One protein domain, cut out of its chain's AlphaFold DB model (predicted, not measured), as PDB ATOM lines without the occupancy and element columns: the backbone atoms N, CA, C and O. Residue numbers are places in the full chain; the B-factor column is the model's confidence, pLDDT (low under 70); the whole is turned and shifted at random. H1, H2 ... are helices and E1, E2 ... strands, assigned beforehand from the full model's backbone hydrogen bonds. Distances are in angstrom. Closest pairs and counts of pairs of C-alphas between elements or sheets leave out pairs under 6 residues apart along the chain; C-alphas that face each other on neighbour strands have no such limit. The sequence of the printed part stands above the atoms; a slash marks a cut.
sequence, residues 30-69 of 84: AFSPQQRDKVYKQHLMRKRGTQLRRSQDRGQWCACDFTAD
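What this domain is: This is residues 30 to 69 of the 84 residues of an uncharacterized protein of Mycobacterium sp. E1747 (UniProt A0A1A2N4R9). The model is an open, flat hook: H1 and H2 meet end to end at a corner, and beyond H2 the chain turns back as E1, which runs alone across an empty gap from H1. Before H1, residues 30 to 40 make a loop that doubles back on itself, and residues 54 to 69, with E1 among them, stand free as a long arm. The printed part has 40 residues with two named helices and one named strand, in the order H1, H2, E1, and there is no sheet of named strands. The class is mixed, helices and strands, with 15 residues in helices and 5 in the strand. The whole is only just loose, close to extended, with a radius of gyration of the C-alphas of 13.1 A, and the C-alphas span 34 by 30 by 9 A.

Where its parts are: The printed part begins at Ala 30, C-alpha at (217.544, 186.207, 167.535), and residues 30 to 40 hold no named element. H1 is residues 41 to 47, 10.1 A from first to last C-alpha, and it begins at C-alpha 41, (216.314, 182.949, 162.516). H2 is residues 49 to 56 and is 10.4 A long; with 8 residues it is the longest helix by residues. E1 is residues 61 to 65, 13.1 A long, and it ends at C-alpha 65, (221.417, 188.197, 153.275).

How they stand to each other: H1 and H2 are joined by a tight link of 1 residue, Arg 48. They are close but not clearly touching, with 1 pair of C-alphas within 8 A, the closest being those of Met 45 and Leu 52, 7.2 A apart. Their lines are about perpendicular, but only just, at 72 degrees, and their centres are 11.7 A apart. In both H1 and H2 every O i to N i+4 pair is within hydrogen-bond range. A tight link of 4 residues joins H2 to E1, and the two meet only through their link. H1 and E1 are apart. E1 pairs with no named strand. Residues 46 to 52, of which 49 to 52 belong to H2, also stand free.

The domain as a whole: The outline is flat. The two C-alphas farthest apart are those of Arg 36 and Arg 58, 35.8 A, and the C-alphas of Ala 30 and Asp 69 are 24.1 A apart. The printed part has no cut, and neither link between named elements is long. The mean pLDDT of the printed part is 72.1. It is under 70 at 15 residues, namely residue 35, residues 52 to 61 and residues 66 to 69. The mean is 82 for H1, 69 for H2 and 72 for E1.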
ATOM      1  N   ALA A  30     216.723 187.346 167.130       81.19
ATOM      2  CA  ALA A  30     217.544 186.207 167.535       81.19
ATOM      3  C   ALA A  30     218.960 186.693 167.865       81.19
ATOM      4  O   ALA A  30     219.675 187.153 166.978       81.19
ATOM      5  N   PHE A  31     219.368 186.569 169.129       80.94
ATOM      6  CA  PHE A  31     220.698 186.963 169.599       80.94
ATOM      7  C   PHE A  31     221.546 185.714 169.848       80.94
ATOM      8  O   PHE A  31     221.468 185.124 170.919       80.94
ATOM      9  N   SER A  32     222.343 185.279 168.873       78.75
ATOM     10  CA  SER A  32     223.164 184.070 169.028       78.75
ATOM     11  C   SER A  32     224.383 184.216 169.955       78.75
ATOM     12  O   SER A  32     224.633 183.261 170.685       78.75
ATOM     13  N   PRO A  33     225.129 185.345 170.002       76.19
ATOM     14  CA  PRO A  33     226.368 185.408 170.792       76.19
ATOM     15  C   PRO A  33     226.134 185.496 172.305       76.19
ATOM     16  O   PRO A  33     226.986 185.102 173.090       76.19
ATOM     17  N   GLN A  34     224.971 186.007 172.719       72.25
ATOM     18  CA  GLN A  34     224.635 186.243 174.127       72.25
ATOM     19  C   GLN A  34     223.992 185.017 174.808       72.25
ATOM     20  O   GLN A  34     223.747 185.035 176.013       72.25
ATOM     21  N   GLN A  35     223.662 183.965 174.051       66.50
ATOM     22  CA  GLN A  35     222.889 182.808 174.520       66.50
ATOM     23  C   GLN A  35     223.788 181.566 174.647       66.50
ATOM     24  O   GLN A  35     224.678 181.359 173.827       66.50
ATOM     25  N   ARG A  36     223.537 180.709 175.653       72.31
ATOM     26  CA  ARG A  36     224.236 179.410 175.791       72.31
ATOM     27  C   ARG A  36     223.930 178.469 174.623       72.31
ATOM     28  O   ARG A  36     224.829 177.792 174.136       72.31
ATOM     29  N   ASP A  37     222.683 178.485 174.155       79.56
ATOM     30  CA  ASP A  37     222.237 177.745 172.979       79.56
ATOM     31  C   ASP A  37     222.157 178.681 171.772       79.56
ATOM     32  O   ASP A  37     221.583 179.770 171.842       79.56
ATOM     33  N   LYS A  38     222.717 178.264 170.631       79.81
ATOM     34  CA  LYS A  38     222.733 179.090 169.417       79.81
ATOM     35  C   LYS A  38     221.320 179.245 168.848       79.81
ATOM     36  O   LYS A  38     220.805 178.355 168.170       79.81
ATOM     37  N   VAL A  39     220.718 180.413 169.057       80.50
ATOM     38  CA  VAL A  39     219.425 180.771 168.463       80.50
ATOM     39  C   VAL A  39     219.649 181.498 167.142       80.50
ATOM     40  O   VAL A  39     220.266 182.556 167.084       80.50
ATOM     41  N   TYR A  40     219.098 180.934 166.073       81.81
ATOM     42  CA  TYR A  40     219.123 181.512 164.725       81.81
ATOM     43  C   TYR A  40     217.709 181.804 164.227       81.81
ATOM     44  O   TYR A  40     216.743 181.217 164.722       81.81
ATOM     45  N   LYS A  41     217.590 182.622 163.173       81.06
ATOM     46  CA  LYS A  41     216.314 182.949 162.516       81.06
ATOM     47  C   LYS A  41     215.467 181.705 162.209       81.06
ATOM     48  O   LYS A  41     214.263 181.726 162.454       81.06
ATOM     49  N   GLN A  42     216.073 180.596 161.761       82.19
ATOM     50  CA  GLN A  42     215.315 179.374 161.462       82.19
ATOM     51  C   GLN A  42     214.588 178.780 162.678       82.19
ATOM     52  O   GLN A  42     213.530 178.173 162.518       82.19
ATOM     53  N   HIS A  43     215.115 178.966 163.889       84.38
ATOM     54  CA  HIS A  43     214.482 178.472 165.112       84.38
ATOM     55  C   HIS A  43     213.199 179.250 165.414       84.38
ATOM     56  O   HIS A  43     212.175 178.652 165.742       84.38
ATOM     57  N   LEU A  44     213.225 180.570 165.208       83.00
ATOM     58  CA  LEU A  44     212.049 181.428 165.365       83.00
ATOM     59  C   LEU A  44     210.993 181.133 164.295       83.00
ATOM     60  O   LEU A  44     209.817 180.968 164.618       83.00
ATOM     61  N   MET A  45     211.416 180.947 163.042       79.31
ATOM     62  CA  MET A  45     210.510 180.574 161.950       79.31
ATOM     63  C   MET A  45     209.787 179.248 162.216       79.31
ATOM     64  O   MET A  45     208.583 179.151 161.987       79.31
ATOM     65  N   ARG A  46     210.495 178.236 162.739       82.69
ATOM     66  CA  ARG A  46     209.892 176.948 163.118       82.69
ATOM     67  C   ARG A  46     208.906 177.100 164.275       82.69
ATOM     68  O   ARG A  46     207.820 176.529 164.214       82.69
ATOM     69  N   LYS A  47     209.242 177.906 165.289       82.94
ATOM     70  CA  LYS A  47     208.353 178.193 166.427       82.94
ATOM     71  C   LYS A  47     207.057 178.884 165.988       82.94
ATOM     72  O   LYS A  47     205.993 178.552 166.498       82.94
ATOM     73  N   ARG A  48     207.126 179.792 165.008       77.00
ATOM     74  CA  ARG A  48     205.965 180.501 164.436       77.00
ATOM     75  C   ARG A  48     205.231 179.732 163.328       77.00
ATOM     76  O   ARG A  48     204.357 180.305 162.684       77.00
ATOM     77  N   GLY A  49     205.543 178.454 163.101       75.00
ATOM     78  CA  GLY A  49     205.169 177.708 161.892       75.00
ATOM     79  C   GLY A  49     203.724 177.888 161.400       75.00
ATOM     80  O   GLY A  49     203.511 178.160 160.222       75.00
ATOM     81  N   THR A  50     202.720 177.800 162.278       70.19
ATOM     82  CA  THR A  50     201.301 177.931 161.890       70.19
ATOM     83  C   THR A  50     200.887 179.368 161.557       70.19
ATOM     84  O   THR A  50     200.123 179.575 160.615       70.19
ATOM     85  N   GLN A  51     201.402 180.359 162.287       71.12
ATOM     86  CA  GLN A  51     201.161 181.785 162.041       71.12
ATOM     87  C   GLN A  51     201.862 182.245 160.758       71.12
ATOM     88  O   GLN A  51     201.258 182.923 159.931       71.12
ATOM     89  N   LEU A  52     203.106 181.802 160.560       69.81
ATOM     90  CA  LEU A  52     203.920 182.128 159.393       69.81
ATOM     91  C   LEU A  52     203.335 181.532 158.100       69.81
ATOM     92  O   LEU A  52     203.334 182.186 157.058       69.81
ATOM     93  N   ARG A  53     202.778 180.313 158.176       69.94
ATOM     94  CA  ARG A  53     202.075 179.678 157.051       69.94
ATOM     95  C   ARG A  53     200.838 180.474 156.636       69.94
ATOM     96  O   ARG A  53     200.658 180.731 155.458       69.94
ATOM     97  N   ARG A  54     200.031 180.940 157.596       67.88
ATOM     98  CA  ARG A  54     198.844 181.770 157.309       67.88
ATOM     99  C   ARG A  54     199.199 183.119 156.678       67.88
ATOM    100  O   ARG A  54     198.445 183.611 155.848       67.88
ATOM    101  N   SER A  55     200.334 183.715 157.053       66.25
ATOM    102  CA  SER A  55     200.820 184.948 156.418       66.25
ATOM    103  C   SER A  55     201.430 184.720 155.036       66.25
ATOM    104  O   SER A  55     201.461 185.646 154.236       66.25
ATOM    105  N   GLN A  56     201.907 183.510 154.735       64.31
ATOM    106  CA  GLN A  56     202.461 183.174 153.422       64.31
ATOM    107  C   GLN A  56     201.393 183.193 152.324       64.31
ATOM    108  O   GLN A  56     201.684 183.615 151.211       64.31
ATOM    109  N   ASP A  57     200.154 182.828 152.658       61.12
ATOM    110  CA  ASP A  57     199.028 182.850 151.718       61.12
ATOM    111  C   ASP A  57     198.596 184.280 151.327       61.12
ATOM    112  O   ASP A  57     197.849 184.451 150.367       61.12
ATOM    113  N   ARG A  58     199.044 185.310 152.064       59.72
ATOM    114  CA  ARG A  58     198.632 186.716 151.876       59.72
ATOM    115  C   ARG A  58     199.783 187.722 151.757       59.72
ATOM    116  O   ARG A  58     199.522 188.907 151.608       59.72
ATOM    117  N   GLY A  59     201.041 187.294 151.873       64.44
ATOM    118  CA  GLY A  59     202.178 188.205 152.029       64.44
ATOM    119  C   GLY A  59     203.416 187.793 151.238       64.44
ATOM    120  O   GLY A  59     203.757 186.614 151.141       64.44
ATOM    121  N   GLN A  60     204.130 188.786 150.703       66.31
ATOM    122  CA  GLN A  60     205.427 188.584 150.054       66.31
ATOM    123  C   GLN A  60     206.511 188.262 151.087       66.31
ATOM    124  O   GLN A  60     206.612 188.902 152.133       66.31
ATOM    125  N   TRP A  61     207.353 187.275 150.781       69.00
ATOM    126  CA  TRP A  61     208.479 186.908 151.634       69.00
ATOM    127  C   TRP A  61     209.758 187.602 151.170       69.00
ATOM    128  O   TRP A  61     210.196 187.434 150.030       69.00
ATOM    129  N   CYS A  62     210.398 188.328 152.084       72.69
ATOM    130  CA  CYS A  62     211.689 188.969 151.852       72.69
ATOM    131  C   CYS A  62     212.779 188.275 152.672       72.69
ATOM    132  O   CYS A  62     212.669 188.128 153.894       72.69
ATOM    133  N   ALA A  63     213.862 187.878 152.008       75.25
ATOM    134  CA  ALA A  63     215.085 187.436 152.663       75.25
ATOM    135  C   ALA A  63     216.229 188.351 152.235       75.25
ATOM    136  O   ALA A  63     216.548 188.440 151.051       75.25
ATOM    137  N   CYS A  64     216.818 189.053 153.197       71.12
ATOM    138  CA  CYS A  64     218.022 189.838 152.982       71.12
ATOM    139  C   CYS A  64     219.179 189.089 153.614       71.12
ATOM    140  O   CYS A  64     219.149 188.819 154.816       71.12
ATOM    141  N   ASP A  65     220.179 188.785 152.800       71.88
ATOM    142  CA  ASP A  65     221.417 188.197 153.275       71.88
ATOM    143  C   ASP A  65     222.534 189.237 153.174       71.88
ATOM    144  O   ASP A  65     222.548 190.123 152.303       71.88
ATOM    145  N   PHE A  66     223.505 189.111 154.073       62.66
ATOM    146  CA  PHE A  66     224.817 189.697 153.862       62.66
ATOM    147  C   PHE A  66     225.479 188.874 152.759       62.66
ATOM    148  O   PHE A  66     226.141 187.873 153.016       62.66
ATOM    149  N   THR A  67     225.238 189.247 151.505       52.72
ATOM    150  CA  THR A  67     226.054 188.764 150.399       52.72
ATOM    151  C   THR A  67     227.480 189.210 150.687       52.72
ATOM    152  O   THR A  67     227.785 190.396 150.592       52.72
ATOM    153  N   ALA A  68     228.332 188.276 151.116       52.81
ATOM    154  CA  ALA A  68     229.766 188.487 151.081       52.81
ATOM    155  C   ALA A  68     230.107 188.724 149.612       52.81
ATOM    156  O   ALA A  68     229.998 187.805 148.799       52.81
ATOM    157  N   ASP A  69     230.424 189.964 149.258       48.00
ATOM    158  CA  ASP A  69     230.930 190.296 147.936       48.00
ATOM    159  C   ASP A  69     232.155 189.410 147.665       48.00
ATOM    160  O   ASP A  69     233.228 189.602 148.232       48.00
TER     161      ASP A  69